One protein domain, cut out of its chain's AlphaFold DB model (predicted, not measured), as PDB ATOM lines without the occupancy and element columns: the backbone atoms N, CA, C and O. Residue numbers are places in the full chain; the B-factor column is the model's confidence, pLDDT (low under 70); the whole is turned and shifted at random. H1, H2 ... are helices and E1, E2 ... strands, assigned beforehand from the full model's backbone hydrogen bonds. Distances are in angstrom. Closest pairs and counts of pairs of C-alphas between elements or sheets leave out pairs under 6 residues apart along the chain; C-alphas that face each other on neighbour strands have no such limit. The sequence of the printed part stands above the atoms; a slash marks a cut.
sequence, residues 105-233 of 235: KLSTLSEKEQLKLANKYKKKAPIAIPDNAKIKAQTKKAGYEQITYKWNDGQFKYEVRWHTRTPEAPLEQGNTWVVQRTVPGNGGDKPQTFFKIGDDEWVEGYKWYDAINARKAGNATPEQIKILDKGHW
ATOM      1  N   LYS A 105     -49.518 -35.890  37.771       81.81
ATOM      2  CA  LYS A 105     -50.749 -35.410  37.152       81.81
ATOM      3  C   LYS A 105     -51.513 -34.571  38.176       81.81
ATOM      4  O   LYS A 105     -51.923 -35.090  39.209       81.81
ATOM      5  N   LEU A 106     -51.690 -33.272  37.931       82.56
ATOM      6  CA  LEU A 106     -52.263 -32.372  38.939       82.56
ATOM      7  C   LEU A 106     -53.729 -32.711  39.216       82.56
ATOM      8  O   LEU A 106     -54.168 -32.613  40.355       82.56
ATOM      9  N   SER A 107     -54.465 -33.183  38.206       79.31
ATOM     10  CA  SER A 107     -55.871 -33.578  38.350       79.31
ATOM     11  C   SER A 107     -56.106 -34.758  39.296       79.31
ATOM     12  O   SER A 107     -57.249 -35.001  39.660       79.31
ATOM     13  N   THR A 108     -55.076 -35.542  39.632       83.00
ATOM     14  CA  THR A 108     -55.207 -36.701  40.536       83.00
ATOM     15  C   THR A 108     -54.826 -36.371  41.977       83.00
ATOM     16  O   THR A 108     -54.903 -37.244  42.831       83.00
ATOM     17  N   LEU A 109     -54.384 -35.140  42.244       85.69
ATOM     18  CA  LEU A 109     -53.978 -34.665  43.565       85.69
ATOM     19  C   LEU A 109     -55.107 -33.862  44.214       85.69
ATOM     20  O   LEU A 109     -55.809 -33.112  43.531       85.69
ATOM     21  N   SER A 110     -55.227 -33.947  45.538       87.81
ATOM     22  CA  SER A 110     -56.089 -33.049  46.316       87.81
ATOM     23  C   SER A 110     -55.594 -31.598  46.242       87.81
ATOM     24  O   SER A 110     -54.416 -31.339  45.989       87.81
ATOM     25  N   GLU A 111     -56.459 -30.623  46.527       86.06
ATOM     26  CA  GLU A 111     -56.078 -29.200  46.505       86.06
ATOM     27  C   GLU A 111     -54.889 -28.886  47.431       86.06
ATOM     28  O   GLU A 111     -53.988 -28.129  47.065       86.06
ATOM     29  N   LYS A 112     -54.829 -29.526  48.608       87.69
ATOM     30  CA  LYS A 112     -53.713 -29.371  49.554       87.69
ATOM     31  C   LYS A 112     -52.396 -29.896  48.978       87.69
ATOM     32  O   LYS A 112     -51.352 -29.275  49.171       87.69
ATOM     33  N   GLU A 113     -52.421 -31.025  48.277       89.62
ATOM     34  CA  GLU A 113     -51.234 -31.596  47.630       89.62
ATOM     35  C   GLU A 113     -50.787 -30.764  46.430       89.62
ATOM     36  O   GLU A 113     -49.593 -30.503  46.280       89.62
ATOM     37  N   GLN A 114     -51.738 -30.283  45.626       88.88
ATOM     38  CA  GLN A 114     -51.464 -29.353  44.532       88.88
ATOM     39  C   GLN A 114     -50.789 -28.077  45.047       88.88
ATOM     40  O   GLN A 114     -49.813 -27.618  44.455       88.88
ATOM     41  N   LEU A 115     -51.254 -27.533  46.178       89.75
ATOM     42  CA  LEU A 115     -50.670 -26.345  46.795       89.75
ATOM     43  C   LEU A 115     -49.269 -26.612  47.362       89.75
ATOM     44  O   LEU A 115     -48.355 -25.821  47.128       89.75
ATOM     45  N   LYS A 116     -49.058 -27.741  48.054       90.81
ATOM     46  CA  LYS A 116     -47.721 -28.161  48.516       90.81
ATOM     47  C   LYS A 116     -46.743 -28.282  47.348       90.81
ATOM     48  O   LYS A 116     -45.612 -27.804  47.429       90.81
ATOM     49  N   LEU A 117     -47.186 -28.899  46.257       90.69
ATOM     50  CA  LEU A 117     -46.386 -29.076  45.057       90.69
ATOM     51  C   LEU A 117     -46.081 -27.733  44.381       90.69
ATOM     52  O   LEU A 117     -44.928 -27.472  44.047       90.69
ATOM     53  N   ALA A 118     -47.076 -26.858  44.237       92.00
ATOM     54  CA  ALA A 118     -46.879 -25.510  43.717       92.00
ATOM     55  C   ALA A 118     -45.861 -24.728  44.555       92.00
ATOM     56  O   ALA A 118     -44.892 -24.209  44.015       92.00
ATOM     57  N   ASN A 119     -45.972 -24.742  45.882       92.31
ATOM     58  CA  ASN A 119     -44.991 -24.087  46.752       92.31
ATOM     59  C   ASN A 119     -43.572 -24.665  46.617       92.31
ATOM     60  O   ASN A 119     -42.594 -23.937  46.783       92.31
ATOM     61  N   LYS A 120     -43.431 -25.950  46.265       92.19
ATOM     62  CA  LYS A 120     -42.129 -26.543  45.926       92.19
ATOM     63  C   LYS A 120     -41.582 -25.990  44.607       92.19
ATOM     64  O   LYS A 120     -40.422 -25.589  44.566       92.19
ATOM     65  N   TYR A 121     -42.394 -25.952  43.549       91.44
ATOM     66  CA  TYR A 121     -41.978 -25.418  42.243       91.44
ATOM     67  C   TYR A 121     -41.696 -23.919  42.294       91.44
ATOM     68  O   TYR A 121     -40.747 -23.464  41.672       91.44
ATOM     69  N   LYS A 122     -42.459 -23.162  43.084       93.00
ATOM     70  CA  LYS A 122     -42.290 -21.722  43.307       93.00
ATOM     71  C   LYS A 122     -40.829 -21.316  43.565       93.00
ATOM     72  O   LYS A 122     -40.389 -20.297  43.051       93.00
ATOM     73  N   LYS A 123     -40.067 -22.133  44.305       92.44
ATOM     74  CA  LYS A 123     -38.649 -21.887  44.639       92.44
ATOM     75  C   LYS A 123     -37.686 -21.998  43.451       92.44
ATOM     76  O   LYS A 123     -36.558 -21.541  43.556       92.44
ATOM     77  N   LYS A 124     -38.114 -22.627  42.355       93.12
ATOM     78  CA  LYS A 124     -37.337 -22.806  41.120       93.12
ATOM     79  C   LYS A 124     -37.707 -21.797  40.031       93.12
ATOM     80  O   LYS A 124     -37.242 -21.920  38.903       93.12
ATOM     81  N   ALA A 125     -38.622 -20.873  40.316       93.62
ATOM     82  CA  ALA A 125     -39.042 -19.900  39.327       93.62
ATOM     83  C   ALA A 125     -37.877 -18.950  38.983       93.62
ATOM     84  O   ALA A 125     -37.110 -18.583  39.871       93.62
ATOM     85  N   PRO A 126     -37.775 -18.486  37.726       94.00
ATOM     86  CA  PRO A 126     -36.738 -17.540  37.300       94.00
ATOM     87  C   PRO A 126     -36.917 -16.126  37.882       94.00
ATOM     88  O   PRO A 126     -36.103 -15.246  37.627       94.00
ATOM     89  N   ILE A 127     -37.994 -15.883  38.638       94.19
ATOM     90  CA  ILE A 127     -38.192 -14.675  39.440       94.19
ATOM     91  C   ILE A 127     -38.744 -15.051  40.815       94.19
ATOM     92  O   ILE A 127     -39.448 -16.055  40.952       94.19
ATOM     93  N   ALA A 128     -38.473 -14.221  41.821       94.81
ATOM     94  CA  ALA A 128     -39.064 -14.383  43.142       94.81
ATOM     95  C   ALA A 128     -40.591 -14.213  43.065       94.81
ATOM     96  O   ALA A 128     -41.101 -13.196  42.599       94.81
ATOM     97  N   ILE A 129     -41.324 -15.228  43.522       95.88
ATOM     98  CA  ILE A 129     -42.786 -15.195  43.619       95.88
ATOM     99  C   ILE A 129     -43.140 -14.889  45.083       95.88
ATOM    100  O   ILE A 129     -42.653 -15.592  45.972       95.88
ATOM    101  N   PRO A 130     -43.994 -13.897  45.378       95.00
ATOM    102  CA  PRO A 130     -44.363 -13.567  46.752       95.00
ATOM    103  C   PRO A 130     -45.352 -14.582  47.349       95.00
ATOM    104  O   PRO A 130     -45.998 -15.355  46.636       95.00
ATOM    105  N   ASP A 131     -45.452 -14.642  48.678       91.50
ATOM    106  CA  ASP A 131     -46.338 -15.590  49.387       91.50
ATOM    107  C   ASP A 131     -47.825 -15.280  49.221       91.50
ATOM    108  O   ASP A 131     -48.646 -16.194  49.229       91.50
ATOM    109  N   ASN A 132     -48.169 -14.022  48.955       91.56
ATOM    110  CA  ASN A 132     -49.535 -13.604  48.647       91.56
ATOM    111  C   ASN A 132     -49.966 -13.911  47.196       91.56
ATOM    112  O   ASN A 132     -51.085 -13.570  46.808       91.56
ATOM    113  N   ALA A 133     -49.102 -14.520  46.373       95.75
ATOM    114  CA  ALA A 133     -49.440 -14.835  44.993       95.75
ATOM    115  C   ALA A 133     -50.605 -15.832  44.924       95.75
ATOM    116  O   ALA A 133     -50.601 -16.885  45.558       95.75
ATOM    117  N   LYS A 134     -51.588 -15.540  44.073       96.44
ATOM    118  CA  LYS A 134     -52.701 -16.445  43.797       96.44
ATOM    119  C   LYS A 134     -52.207 -17.627  42.968       96.44
ATOM    120  O   LYS A 134     -51.801 -17.451  41.816       96.44
ATOM    121  N   ILE A 135     -52.281 -18.824  43.544       95.81
ATOM    122  CA  ILE A 135     -51.819 -20.072  42.928       95.81
ATOM    123  C   ILE A 135     -52.993 -20.801  42.270       95.81
ATOM    124  O   ILE A 135     -54.060 -20.953  42.862       95.81
ATOM    125  N   LYS A 136     -52.792 -21.283  41.041       94.69
ATOM    126  CA  LYS A 136     -53.713 -22.192  40.352       94.69
ATOM    127  C   LYS A 136     -52.940 -23.318  39.672       94.69
ATOM    128  O   LYS A 136     -52.289 -23.088  38.653       94.69
ATOM    129  N   ALA A 137     -53.051 -24.522  40.216       92.81
ATOM    130  CA  ALA A 137     -52.534 -25.755  39.635       92.81
ATOM    131  C   ALA A 137     -53.672 -26.490  38.911       92.81
ATOM    132  O   ALA A 137     -54.774 -26.588  39.439       92.81
ATOM    133  N   GLN A 138     -53.452 -26.931  37.673       91.19
ATOM    134  CA  GLN A 138     -54.465 -27.663  36.906       91.19
ATOM    135  C   GLN A 138     -53.843 -28.453  35.754       91.19
ATOM    136  O   GLN A 138     -52.903 -27.990  35.102       91.19
ATOM    137  N   THR A 139     -54.457 -29.586  35.426       89.50
ATOM    138  CA  THR A 139     -54.244 -30.256  34.141       89.50
ATOM    139  C   THR A 139     -55.062 -29.537  33.070       89.50
ATOM    140  O   THR A 139     -56.264 -29.311  33.217       89.50
ATOM    141  N   LYS A 140     -54.419 -29.127  31.980       88.00
ATOM    142  CA  LYS A 140     -55.073 -28.440  30.861       88.00
ATOM    143  C   LYS A 140     -55.738 -29.446  29.925       88.00
ATOM    144  O   LYS A 140     -55.298 -30.584  29.817       88.00
ATOM    145  N   LYS A 141     -56.753 -28.996  29.173       80.19
ATOM    146  CA  LYS A 141     -57.492 -29.827  28.195       80.19
ATOM    147  C   LYS A 141     -56.575 -30.571  27.215       80.19
ATOM    148  O   LYS A 141     -56.855 -31.701  26.851       80.19
ATOM    149  N   ALA A 142     -55.458 -29.951  26.840       76.31
ATOM    150  CA  ALA A 142     -54.466 -30.528  25.937       76.31
ATOM    151  C   ALA A 142     -53.500 -31.536  26.613       76.31
ATOM    152  O   ALA A 142     -52.519 -31.955  26.001       76.31
ATOM    153  N   GLY A 143     -53.745 -31.915  27.872       80.38
ATOM    154  CA  GLY A 143     -53.033 -32.982  28.581       80.38
ATOM    155  C   GLY A 143     -51.686 -32.595  29.195       80.38
ATOM    156  O   GLY A 143     -50.928 -33.486  29.569       80.38
ATOM    157  N   TYR A 144     -51.371 -31.299  29.281       85.62
ATOM    158  CA  TYR A 144     -50.195 -30.799  29.995       85.62
ATOM    159  C   TYR A 144     -50.584 -30.248  31.370       85.62
ATOM    160  O   TYR A 144     -51.706 -29.784  31.580       85.62
ATOM    161  N   GLU A 145     -49.641 -30.290  32.301       90.25
ATOM    162  CA  GLU A 145     -49.802 -29.763  33.650       90.25
ATOM    163  C   GLU A 145     -49.368 -28.305  33.658       90.25
ATOM    164  O   GLU A 145     -48.353 -27.970  33.051       90.25
ATOM    165  N   GLN A 146     -50.120 -27.435  34.329       94.06
ATOM    166  CA  GLN A 146     -49.761 -26.027  34.469       94.06
ATOM    167  C   GLN A 146     -50.010 -25.545  35.895       94.06
ATOM    168  O   GLN A 146     -51.115 -25.683  36.426       94.06
ATOM    169  N   ILE A 147     -49.010 -24.882  36.469       95.31
ATOM    170  CA  ILE A 147     -49.125 -24.135  37.720       95.31
ATOM    171  C   ILE A 147     -48.937 -22.658  37.403       95.31
ATOM    172  O   ILE A 147     -47.959 -22.263  36.776       95.31
ATOM    173  N   THR A 148     -49.910 -21.845  37.792       97.31
ATOM    174  CA  THR A 148     -49.932 -20.403  37.537       97.31
ATOM    175  C   THR A 148     -49.872 -19.652  38.853       97.31
ATOM    176  O   THR A 148     -50.643 -19.961  39.759       97.31
ATOM    177  N   TYR A 149     -49.005 -18.650  38.927       97.75
ATOM    178  CA  TYR A 149     -48.847 -17.740  40.054       97.75
ATOM    179  C   TYR A 149     -49.159 -16.335  39.558       97.75
ATOM    180  O   TYR A 149     -48.560 -15.882  38.579       97.75
ATOM    181  N   LYS A 150     -50.115 -15.660  40.196       97.88
ATOM    182  CA  LYS A 150     -50.506 -14.294  39.831       97.88
ATOM    183  C   LYS A 150     -50.437 -13.372  41.028       97.88
ATOM    184  O   LYS A 150     -50.985 -13.698  42.078       97.88
ATOM    185  N   TRP A 151     -49.821 -12.214  40.857       97.56
ATOM    186  CA  TRP A 151     -49.814 -11.155  41.861       97.56
ATOM    187  C   TRP A 151     -49.705  -9.787  41.188       97.56
ATOM    188  O   TRP A 151     -49.497  -9.690  39.978       97.56
ATOM    189  N   ASN A 152     -49.887  -8.738  41.976       95.25
ATOM    190  CA  ASN A 152     -49.658  -7.356  41.585       95.25
ATOM    191  C   ASN A 152     -48.685  -6.760  42.607       95.25
ATOM    192  O   ASN A 152     -48.914  -6.933  43.803       95.25
ATOM    193  N   ASP A 153     -47.610  -6.126  42.152       92.62
ATOM    194  CA  ASP A 153     -46.634  -5.452  43.023       92.62
ATOM    195  C   ASP A 153     -46.936  -3.951  43.215       92.62
ATOM    196  O   ASP A 153     -46.187  -3.249  43.884       92.62
ATOM    197  N   GLY A 154     -48.041  -3.467  42.643       89.81
ATOM    198  CA  GLY A 154     -48.443  -2.061  42.620       89.81
ATOM    199  C   GLY A 154     -48.155  -1.391  41.276       89.81
ATOM    200  O   GLY A 154     -48.926  -0.528  40.858       89.81
ATOM    201  N   GLN A 155     -47.121  -1.837  40.561       91.19
ATOM    202  CA  GLN A 155     -46.715  -1.291  39.265       91.19
ATOM    203  C   GLN A 155     -47.097  -2.219  38.105       91.19
ATOM    204  O   GLN A 155     -47.587  -1.771  37.068       91.19
ATOM    205  N   PHE A 156     -46.911  -3.525  38.278       94.56
ATOM    206  CA  PHE A 156     -47.152  -4.542  37.269       94.56
ATOM    207  C   PHE A 156     -48.012  -5.679  37.813       94.56
ATOM    208  O   PHE A 156     -47.879  -6.144  38.947       94.56
ATOM    209  N   LYS A 157     -48.853  -6.226  36.935       96.44
ATOM    210  CA  LYS A 157     -49.514  -7.515  37.168       96.44
ATOM    211  C   LYS A 157     -48.627  -8.625  36.620       96.44
ATOM    212  O   LYS A 157     -48.362  -8.647  35.421       96.44
ATOM    213  N   TYR A 158     -48.212  -9.562  37.464       97.56
ATOM    214  CA  TYR A 158     -47.406 -10.710  37.057       97.56
ATOM    215  C   TYR A 158     -48.262 -11.952  36.839       97.56
ATOM    216  O   TYR A 158     -49.198 -12.240  37.590       97.56
ATOM    217  N   GLU A 159     -47.893 -12.717  35.821       97.94
ATOM    218  CA  GLU A 159     -48.372 -14.068  35.578       97.94
ATOM    219  C   GLU A 159     -47.176 -14.970  35.274       97.94
ATOM    220  O   GLU A 159     -46.631 -14.978  34.168       97.94
ATOM    221  N   VAL A 160     -46.774 -15.751  36.275       97.56
ATOM    222  CA  VAL A 160     -45.714 -16.749  36.143       97.56
ATOM    223  C   VAL A 160     -46.347 -18.115  35.987       97.56
ATOM    224  O   VAL A 160     -47.215 -18.509  36.767       97.56
ATOM    225  N   ARG A 161     -45.932 -18.847  34.961       96.94
ATOM    226  CA  ARG A 161     -46.480 -20.159  34.633       96.94
ATOM    227  C   ARG A 161     -45.356 -21.165  34.550       96.94
ATOM    228  O   ARG A 161     -44.475 -21.012  33.717       96.94
ATOM    229  N   TRP A 162     -45.430 -22.207  35.362       95.50
ATOM    230  CA  TRP A 162     -44.722 -23.451  35.093       95.50
ATOM    231  C   TRP A 162     -45.655 -24.379  34.333       95.50
ATOM    232  O   TRP A 162     -46.840 -24.473  34.674       95.50
ATOM    233  N   HIS A 163     -45.143 -25.078  33.330       92.50
ATOM    234  CA  HIS A 163     -45.900 -26.130  32.677       92.50
ATOM    235  C   HIS A 163     -45.015 -27.266  32.176       92.50
ATOM    236  O   HIS A 163     -43.844 -27.081  31.835       92.50
ATOM    237  N   THR A 164     -45.610 -28.453  32.075       88.62
ATOM    238  CA  THR A 164     -45.001 -29.545  31.312       88.62
ATOM    239  C   THR A 164     -45.054 -29.236  29.817       88.62
ATOM    240  O   THR A 164     -45.763 -28.324  29.373       88.62
ATOM    241  N   ARG A 165     -44.278 -29.980  29.021       84.31
ATOM    242  CA  ARG A 165     -44.213 -29.803  27.565       84.31
ATOM    243  C   ARG A 165     -45.617 -29.771  26.953       84.31
ATOM    244  O   ARG A 165     -46.364 -30.750  27.031       84.31
ATOM    245  N   THR A 166     -45.953 -28.657  26.312       79.44
ATOM    246  CA  THR A 166     -47.210 -28.533  25.574       79.44
ATOM    247  C   THR A 166     -47.156 -29.401  24.310       79.44
ATOM    248  O   THR A 166     -46.071 -29.706  23.810       79.44
ATOM    249  N   PRO A 167     -48.295 -29.846  23.757       68.56
ATOM    250  CA  PRO A 167     -48.280 -30.692  22.561       68.56
ATOM    251  C   PRO A 167     -47.525 -30.084  21.368       68.56
ATOM    252  O   PRO A 167     -46.855 -30.818  20.650       68.56
ATOM    253  N   GLU A 168     -47.575 -28.757  21.224       64.56
ATOM    254  CA  GLU A 168     -46.935 -27.970  20.156       64.56
ATOM    255  C   GLU A 168     -45.502 -27.504  20.509       64.56
ATOM    256  O   GLU A 168     -44.884 -26.723  19.782       64.56
ATOM    257  N   ALA A 169     -44.974 -27.916  21.664       67.19
ATOM    258  CA  ALA A 169     -43.596 -27.648  22.056       67.19
ATOM    259  C   ALA A 169     -42.629 -28.692  21.470       67.19
ATOM    260  O   ALA A 169     -42.973 -29.884  21.478       67.19
ATOM    261  N   PRO A 170     -41.421 -28.275  21.013       65.69
ATOM    262  CA  PRO A 170     -40.358 -29.174  20.575       65.69
ATOM    263  C   PRO A 170     -40.168 -30.340  21.538       65.69
ATOM    264  O   PRO A 170     -40.252 -30.175  22.752       65.69
ATOM    265  N   LEU A 171     -39.895 -31.530  21.007       62.28
ATOM    266  CA  LEU A 171     -39.863 -32.763  21.802       62.28
ATOM    267  C   LEU A 171     -38.781 -32.765  22.895       62.28
ATOM    268  O   LEU A 171     -38.958 -33.434  23.910       62.28
ATOM    269  N   GLU A 172     -37.699 -32.013  22.689       62.12
ATOM    270  CA  GLU A 172     -36.614 -31.818  23.661       62.12
ATOM    271  C   GLU A 172     -36.932 -30.731  24.702       62.12
ATOM    272  O   GLU A 172     -36.230 -30.613  25.707       62.12
ATOM    273  N   GLN A 173     -37.976 -29.924  24.477       65.75
ATOM    274  CA  GLN A 173     -38.414 -28.921  25.440       65.75
ATOM    275  C   GLN A 173     -39.001 -29.655  26.651       65.75
ATOM    276  O   GLN A 173     -40.050 -30.297  26.568       65.75
ATOM    277  N   GLY A 174     -38.271 -29.603  27.765       77.75
ATOM    278  CA  GLY A 174     -38.681 -30.178  29.042       77.75
ATOM    279  C   GLY A 174     -39.796 -29.372  29.713       77.75
ATOM    280  O   GLY A 174     -40.604 -28.712  29.061       77.75
ATOM    281  N   ASN A 175     -39.842 -29.427  31.041       87.94
ATOM    282  CA  ASN A 175     -40.705 -28.530  31.802       87.94
ATOM    283  C   ASN A 175     -40.133 -27.124  31.747       87.94
ATOM    284  O   ASN A 175     -38.918 -26.946  31.870       87.94
ATOM    285  N   THR A 176     -41.004 -26.139  31.565       91.50
ATOM    286  CA  THR A 176     -40.558 -24.764  31.380       91.50
ATOM    287  C   THR A 176     -41.363 -23.782  32.201       91.50
ATOM    288  O   THR A 176     -42.552 -23.985  32.470       91.50
ATOM    289  N   TRP A 177     -40.702 -22.685  32.547       95.38
ATOM    290  CA  TRP A 177     -41.311 -21.487  33.087       95.38
ATOM    291  C   TRP A 177     -41.472 -20.428  32.004       95.38
ATOM    292  O   TRP A 177     -40.597 -20.237  31.165       95.38
ATOM    293  N   VAL A 178     -42.577 -19.698  32.084       96.38
ATOM    294  CA  VAL A 178     -42.834 -18.482  31.317       96.38
ATOM    295  C   VAL A 178     -43.222 -17.393  32.304       96.38
ATOM    296  O   VAL A 178     -44.128 -17.579  33.121       96.38
ATOM    297  N   VAL A 179     -42.545 -16.251  32.223       97.44
ATOM    298  CA  VAL A 179     -42.813 -15.081  33.063       97.44
ATOM    299  C   VAL A 179     -43.402 -13.986  32.197       97.44
ATOM    300  O   VAL A 179     -42.755 -13.507  31.268       97.44
ATOM    301  N   GLN A 180     -44.618 -13.578  32.534       97.94
ATOM    302  CA  GLN A 180     -45.291 -12.445  31.924       97.94
ATOM    303  C   GLN A 180     -45.486 -11.347  32.968       97.94
ATOM    304  O   GLN A 180     -45.883 -11.630  34.101       97.94
ATOM    305  N   ARG A 181     -45.278 -10.095  32.566       96.75
ATOM    306  CA  ARG A 181     -45.739  -8.918  33.308       96.75
ATOM    307  C   ARG A 181     -46.654  -8.077  32.432       96.75
ATOM    308  O   ARG A 181     -46.479  -8.025  31.215       96.75
ATOM    309  N   THR A 182     -47.614  -7.413  33.051       96.75
ATOM    310  CA  THR A 182     -48.550  -6.515  32.383       96.75
ATOM    311  C   THR A 182     -48.495  -5.152  33.049       96.75
ATOM    312  O   THR A 182     -48.744  -5.049  34.252       96.75
ATOM    313  N   VAL A 183     -48.216  -4.122  32.256       94.44
ATOM    314  CA  VAL A 183     -48.383  -2.718  32.634       94.44
ATOM    315  C   VAL A 183     -49.871  -2.387  32.513       94.44
ATOM    316  O   VAL A 183     -50.434  -2.563  31.425       94.44
ATOM    317  N   PRO A 184     -50.548  -1.987  33.601       90.00
ATOM    318  CA  PRO A 184     -51.929  -1.529  33.528       90.00
ATOM    319  C   PRO A 184     -52.046  -0.312  32.602       90.00
ATOM    320  O   PRO A 184     -51.173   0.547  32.594       90.00
ATOM    321  N   GLY A 185     -53.119  -0.252  31.819       86.12
ATOM    322  CA  GLY A 185     -53.449   0.943  31.046       86.12
ATOM    323  C   GLY A 185     -54.159   1.988  31.910       86.12
ATOM    324  O   GLY A 185     -54.814   1.616  32.886       86.12
ATOM    325  N   ASN A 186     -54.071   3.265  31.530       84.62
ATOM    326  CA  ASN A 186     -54.745   4.380  32.204       84.62
ATOM    327  C   ASN A 186     -55.585   5.182  31.207       84.62
ATOM    328  O   ASN A 186     -55.056   5.600  30.184       84.62
ATOM    329  N   GLY A 187     -56.871   5.412  31.518       69.19
ATOM    330  CA  GLY A 187     -57.743   6.455  30.932       69.19
ATOM    331  C   GLY A 187     -57.977   6.474  29.410       69.19
ATOM    332  O   GLY A 187     -58.828   7.225  28.948       69.19
ATOM    333  N   GLY A 188     -57.261   5.655  28.641       76.44
ATOM    334  CA  GLY A 188     -57.211   5.650  27.177       76.44
ATOM    335  C   GLY A 188     -56.133   4.705  26.631       76.44
ATOM    336  O   GLY A 188     -56.312   4.117  25.564       76.44
ATOM    337  N   ASP A 189     -55.067   4.457  27.398       83.38
ATOM    338  CA  ASP A 189     -54.020   3.508  27.019       83.38
ATOM    339  C   ASP A 189     -54.432   2.060  27.284       83.38
ATOM    340  O   ASP A 189     -54.947   1.709  28.350       83.38
ATOM    341  N   LYS A 190     -54.172   1.181  26.314       88.50
ATOM    342  CA  LYS A 190     -54.401  -0.258  26.477       88.50
ATOM    343  C   LYS A 190     -53.296  -0.872  27.348       88.50
ATOM    344  O   LYS A 190     -52.133  -0.502  27.195       88.50
ATOM    345  N   PRO A 191     -53.618  -1.860  28.204       91.69
ATOM    346  CA  PRO A 191     -52.605  -2.595  28.950       91.69
ATOM    347  C   PRO A 191     -51.562  -3.222  28.023       91.69
ATOM    348  O   PRO A 191     -51.911  -3.861  27.027       91.69
ATOM    349  N   GLN A 192     -50.289  -3.091  28.384       94.56
ATOM    350  CA  GLN A 192     -49.179  -3.659  27.623       94.56
ATOM    351  C   GLN A 192     -48.621  -4.882  28.340       94.56
ATOM    352  O   GLN A 192     -48.453  -4.886  29.557       94.56
ATOM    353  N   THR A 193     -48.336  -5.938  27.584       96.88
ATOM    354  CA  THR A 193     -47.799  -7.194  28.122       96.88
ATOM    355  C   THR A 193     -46.361  -7.381  27.680       96.88
ATOM    356  O   THR A 193     -45.996  -6.982  26.577       96.88
ATOM    357  N   PHE A 194     -45.559  -8.002  28.538       97.62
ATOM    358  CA  PHE A 194     -44.151  -8.277  28.287       97.62
ATOM    359  C   PHE A 194     -43.773  -9.656  28.817       97.62
ATOM    360  O   PHE A 194     -44.297 -10.092  29.846       97.62
ATOM    361  N   PHE A 195     -42.832 -10.315  28.147       97.75
ATOM    362  CA  PHE A 195     -42.306 -11.625  28.523       97.75
ATOM    363  C   PHE A 195     -40.822 -11.540  28.855       97.75
ATOM    364  O   PHE A 195     -40.064 -10.886  28.140       97.75
ATOM    365  N   LYS A 196     -40.410 -12.195  29.940       97.06
ATOM    366  CA  LYS A 196     -39.011 -12.209  30.378       97.06
ATOM    367  C   LYS A 196     -38.202 -13.168  29.508       97.06
ATOM    368  O   LYS A 196     -38.514 -14.359  29.484       97.06
ATOM    369  N   ILE A 197     -37.164 -12.663  28.846       94.38
ATOM    370  CA  ILE A 197     -36.271 -13.428  27.952       94.38
ATOM    371  C   ILE A 197     -34.790 -13.356  28.379       94.38
ATOM    372  O   ILE A 197     -33.907 -13.857  27.693       94.38
ATOM    373  N   GLY A 198     -34.497 -12.733  29.514       91.31
ATOM    374  CA  GLY A 198     -33.168 -12.692  30.116       91.31
ATOM    375  C   GLY A 198     -33.249 -12.142  31.533       91.31
ATOM    376  O   GLY A 198     -34.345 -11.841  32.020       91.31
ATOM    377  N   ASP A 199     -32.110 -12.003  32.204       87.06
ATOM    378  CA  ASP A 199     -32.071 -11.539  33.597       87.06
ATOM    379  C   ASP A 199     -32.634 -10.123  33.743       87.06
ATOM    380  O   ASP A 199     -33.460  -9.901  34.622       87.06
ATOM    381  N   ASP A 200     -32.387  -9.248  32.770       89.62
ATOM    382  CA  ASP A 200     -32.992  -7.908  32.701       89.62
ATOM    383  C   ASP A 200     -33.676  -7.622  31.353       89.62
ATOM    384  O   ASP A 200     -34.131  -6.512  31.081       89.62
ATOM    385  N   GLU A 201     -33.817  -8.644  30.507       94.75
ATOM    386  CA  GLU A 201     -34.407  -8.513  29.174       94.75
ATOM    387  C   GLU A 201     -35.892  -8.898  29.161       94.75
ATOM    388  O   GLU A 201     -36.299  -9.978  29.613       94.75
ATOM    389  N   TRP A 202     -36.702  -8.028  28.554       96.62
ATOM    390  CA  TRP A 202     -38.128  -8.236  28.330       96.62
ATOM    391  C   TRP A 202     -38.481  -7.958  26.873       96.62
ATOM    392  O   TRP A 202     -37.991  -6.997  26.287       96.62
ATOM    393  N   VAL A 203     -39.368  -8.769  26.307       97.06
ATOM    394  CA  VAL A 203     -39.905  -8.584  24.953       97.06
ATOM    395  C   VAL A 203     -41.384  -8.224  25.016       97.06
ATOM    396  O   VAL A 203     -42.103  -8.712  25.891       97.06
ATOM    397  N   GLU A 204     -41.858  -7.383  24.100       97.25
ATOM    398  CA  GLU A 204     -43.272  -7.030  24.003       97.25
ATOM    399  C   GLU A 204     -44.131  -8.256  23.668       97.25
ATOM    400  O   GLU A 204     -43.754  -9.132  22.885       97.25
ATOM    401  N   GLY A 205     -45.330  -8.306  24.244       96.38
ATOM    402  CA  GLY A 205     -46.223  -9.451  24.127       96.38
ATOM    403  C   GLY A 205     -46.615  -9.774  22.691       96.38
ATOM    404  O   GLY A 205     -46.695 -10.950  22.352       96.38
ATOM    405  N   TYR A 206     -46.802  -8.766  21.832       94.56
ATOM    406  CA  TYR A 206     -47.131  -9.013  20.426       94.56
ATOM    407  C   TYR A 206     -46.007  -9.783  19.715       94.56
ATOM    408  O   TYR A 206     -46.288 -10.817  19.128       94.56
ATOM    409  N   LYS A 207     -44.732  -9.400  19.901       96.38
ATOM    410  CA  LYS A 207     -43.581 -10.127  19.331       96.38
ATOM    411  C   LYS A 207     -43.499 -11.564  19.842       96.38
ATOM    412  O   LYS A 207     -43.164 -12.473  19.086       96.38
ATOM    413  N   TRP A 208     -43.809 -11.783  21.122       95.19
ATOM    414  CA  TRP A 208     -43.868 -13.126  21.702       95.19
ATOM    415  C   TRP A 208     -44.954 -13.988  21.045       95.19
ATOM    416  O   TRP A 208     -44.691 -15.129  20.658       95.19
ATOM    417  N   TYR A 209     -46.171 -13.459  20.897       93.19
ATOM    418  CA  TYR A 209     -47.269 -14.186  20.257       93.19
ATOM    419  C   TYR A 209     -47.036 -14.391  18.759       93.19
ATOM    420  O   TYR A 209     -47.310 -15.483  18.263       93.19
ATOM    421  N   ASP A 210     -46.464 -13.410  18.067       93.12
ATOM    422  CA  ASP A 210     -46.063 -13.525  16.664       93.12
ATOM    423  C   ASP A 210     -45.029 -14.637  16.485       93.12
ATOM    424  O   ASP A 210     -45.189 -15.485  15.611       93.12
ATOM    425  N   ALA A 211     -44.031 -14.721  17.372       87.25
ATOM    426  CA  ALA A 211     -43.059 -15.809  17.369       87.25
ATOM    427  C   ALA A 211     -43.714 -17.180  17.618       87.25
ATOM    428  O   ALA A 211     -43.386 -18.153  16.933       87.25
ATOM    429  N   ILE A 212     -44.668 -17.283  18.556       85.00
ATOM    430  CA  ILE A 212     -45.439 -18.522  18.776       85.00
ATOM    431  C   ILE A 212     -46.199 -18.911  17.506       85.00
ATOM    432  O   ILE A 212     -46.138 -20.069  17.093       85.00
ATOM    433  N   ASN A 213     -46.920 -17.969  16.901       84.75
ATOM    434  CA  ASN A 213     -47.738 -18.216  15.718       84.75
ATOM    435  C   ASN A 213     -46.873 -18.631  14.528       84.75
ATOM    436  O   ASN A 213     -47.176 -19.634  13.883       84.75
ATOM    437  N   ALA A 214     -45.755 -17.939  14.304       77.75
ATOM    438  CA  ALA A 214     -44.804 -18.283  13.258       77.75
ATOM    439  C   ALA A 214     -44.193 -19.676  13.484       77.75
ATOM    440  O   ALA A 214     -44.058 -20.476  12.556       77.75
ATOM    441  N   ARG A 215     -43.909 -20.047  14.743       79.25
ATOM    442  CA  ARG A 215     -43.418 -21.397  15.061       79.25
ATOM    443  C   ARG A 215     -44.467 -22.462  14.762       79.25
ATOM    444  O   ARG A 215     -44.125 -23.509  14.224       79.25
ATOM    445  N   LYS A 216     -45.736 -22.207  15.090       75.19
ATOM    446  CA  LYS A 216     -46.844 -23.124  14.775       75.19
ATOM    447  C   LYS A 216     -47.067 -23.272  13.271       75.19
ATOM    448  O   LYS A 216     -47.379 -24.369  12.821       75.19
ATOM    449  N   ALA A 217     -46.900 -22.188  12.520       74.00
ATOM    450  CA  ALA A 217     -47.005 -22.173  11.065       74.00
ATOM    451  C   ALA A 217     -45.772 -22.768  10.357       74.00
ATOM    452  O   ALA A 217     -45.826 -23.017   9.158       74.00
ATOM    453  N   GLY A 218     -44.673 -23.016  11.081       74.56
ATOM    454  CA  GLY A 218     -43.436 -23.567  10.523       74.56
ATOM    455  C   GLY A 218     -42.571 -22.550   9.770       74.56
ATOM    456  O   GLY A 218     -41.679 -22.956   9.036       74.56
ATOM    457  N   ASN A 219     -42.810 -21.247   9.949       80.12
ATOM    458  CA  ASN A 219     -42.104 -20.159   9.260       80.12
ATOM    459  C   ASN A 219     -41.404 -19.180  10.225       80.12
ATOM    460  O   ASN A 219     -41.124 -18.043   9.854       80.12
ATOM    461  N   ALA A 220     -41.137 -19.606  11.464       75.75
ATOM    462  CA  ALA A 220     -40.452 -18.774  12.450       75.75
ATOM    463  C   ALA A 220     -39.030 -18.405  12.012       75.75
ATOM    464  O   ALA A 220     -38.237 -19.278  11.651       75.75
ATOM    465  N   THR A 221     -38.685 -17.122  12.127       78.62
ATOM    466  CA  THR A 221     -37.317 -16.645  11.885       78.62
ATOM    467  C   THR A 221     -36.369 -17.073  13.017       78.62
ATOM    468  O   THR A 221     -36.823 -17.382  14.128       78.62
ATOM    469  N   PRO A 222     -35.040 -17.061  12.796       76.94
ATOM    470  CA  PRO A 222     -34.063 -17.330  13.853       76.94
ATOM    471  C   PRO A 222     -34.235 -16.441  15.096       76.94
ATOM    472  O   PRO A 222     -34.092 -16.915  16.222       76.94
ATOM    473  N   GLU A 223     -34.595 -15.171  14.920       81.19
ATOM    474  CA  GLU A 223     -34.835 -14.211  16.003       81.19
ATOM    475  C   GLU A 223     -36.088 -14.575  16.799       81.19
ATOM    476  O   GLU A 223     -36.069 -14.546  18.031       81.19
ATOM    477  N   GLN A 224     -37.164 -14.971  16.115       81.62
ATOM    478  CA  GLN A 224     -38.392 -15.442  16.758       81.62
ATOM    479  C   GLN A 224     -38.143 -16.726  17.554       81.62
ATOM    480  O   GLN A 224     -38.597 -16.843  18.693       81.62
ATOM    481  N   ILE A 225     -37.367 -17.665  17.006       81.25
ATOM    482  CA  ILE A 225     -36.947 -18.873  17.729       81.25
ATOM    483  C   ILE A 225     -36.131 -18.487  18.966       81.25
ATOM    484  O   ILE A 225     -36.432 -18.955  20.062       81.25
ATOM    485  N   LYS A 226     -35.169 -17.566  18.828       83.31
ATOM    486  CA  LYS A 226     -34.343 -17.076  19.939       83.31
ATOM    487  C   LYS A 226     -35.179 -16.441  21.051       83.31
ATOM    488  O   LYS A 226     -34.891 -16.687  22.219       83.31
ATOM    489  N   ILE A 227     -36.211 -15.661  20.712       89.62
ATOM    490  CA  ILE A 227     -37.164 -15.099  21.685       89.62
ATOM    491  C   ILE A 227     -37.828 -16.223  22.491       89.62
ATOM    492  O   ILE A 227     -37.860 -16.164  23.722       89.62
ATOM    493  N   LEU A 228     -38.335 -17.256  21.812       87.19
ATOM    494  CA  LEU A 228     -39.030 -18.363  22.468       87.19
ATOM    495  C   LEU A 228     -38.092 -19.225  23.311       87.19
ATOM    496  O   LEU A 228     -38.473 -19.599  24.419       87.19
ATOM    497  N   ASP A 229     -36.892 -19.522  22.819       85.19
ATOM    498  CA  ASP A 229     -35.901 -20.332  23.532       85.19
ATOM    499  C   ASP A 229     -35.420 -19.630  24.801       85.19
ATOM    500  O   ASP A 229     -35.293 -20.257  25.852       85.19
ATOM    501  N   LYS A 230     -35.212 -18.313  24.725       87.19
ATOM    502  CA  LYS A 230     -34.834 -17.483  25.869       87.19
ATOM    503  C   LYS A 230     -35.958 -17.317  26.897       87.19
ATOM    504  O   LYS A 230     -35.693 -17.307  28.093       87.19
ATOM    505  N   GLY A 231     -37.209 -17.162  26.456       91.25
ATOM    506  CA  GLY A 231     -38.334 -16.925  27.372       91.25
ATOM    507  C   GLY A 231     -38.990 -18.178  27.949       91.25
ATOM    508  O   GLY A 231     -39.834 -18.060  28.840       91.25
ATOM    509  N   HIS A 232     -38.619 -19.370  27.472       90.88
ATOM    510  CA  HIS A 232     -38.987 -20.641  28.096       90.88
ATOM    511  C   HIS A 232     -37.841 -21.159  28.964       90.88
ATOM    512  O   HIS A 232     -37.019 -21.975  28.544       90.88
ATOM    513  N   TRP A 233     -37.820 -20.707  30.210       90.12
ATOM    514  CA  TRP A 233     -36.783 -21.044  31.175       90.12
ATOM    515  C   TRP A 233     -36.904 -22.506  31.592       90.12
ATOM    516  O   TRP A 233     -38.002 -22.976  31.888       90.12
TER     517      TRP A 233
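Overview. This is residues 105 to 233 of the 235 residues of an uncharacterized protein of Listeria innocua (UniProt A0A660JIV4). A twisted sheet of six strands makes the middle, with H1 crossing one face near its E1 edge and the steeply tilted pair H2 and H3 on the opposite face towards its E6 edge. Residues 185 to 190, between E4 and E5, stick out. The printed part has 129 residues, with three named helices and six named strands in the order H1, E1 to E6, H2, H3; the sheet runs E1-E2-E3-E4-E5-E6, all antiparallel. The class is mixed; the whole is compact, with a radius of gyration of the C-alphas of 15.4 A and spans of 41 by 41 by 26 A.

Arrangement. Start at H1, residues 111 to 122, on the sheet at a height of 8.8 A; it runs across E1, residues 134 to 139, at 74 degrees on the local plane, the closest C-alphas being those of Gln 114 and Ala 137, 6.2 A. Next come E2 (residues 145 to 152), E3 (residues 157 to 163), E4 (residues 176 to 183), E5 (residues 192 to 196) and E6 (residues 202 to 204); E1 to E6 form a meander, each strand the antiparallel neighbour of the one before and a hairpin with it. Look within hydrogen-bond range for N 136 and O 148, 2.8 A; N 149 and O 160, 2.8 A; N 159 and O 180, 2.9 A; N 181 and O 194, 2.9 A; N 195 and O 203, 2.9 A. H2, residues 205 to 217, and H3, residues 222 to 231, are on the opposite face from H1, over none of the strands. They touch at the closest C-alphas, Ala 211 and Gln 224, 4.7 A, at a steep tilt of 64 degrees, opposite ways. In H1, H2 and H3 every O i to N i+4 pair is within hydrogen-bond range.

Along the chain. Find C-alpha 111 at (-56.078, -29.200, 46.505), where H1 begins its 16.0 A. E1 to E6 measure 16.9, 23.8, 19.5, 23.4, 13.6 and 6.8 A. H2 covers 18.3 A; H3 covers 14.2 A and ends at C-alpha 231, (-38.334, -16.925, 27.372).

Size, cuts and confidence. The C-alphas of Thr 108 and Gly 188 are the two farthest apart, 44.5 A. The printed part has no cut; the links H1 to E1 and E3 to E4 are long. The model's pLDDT is under 70 at residues 167 to 173 and 187.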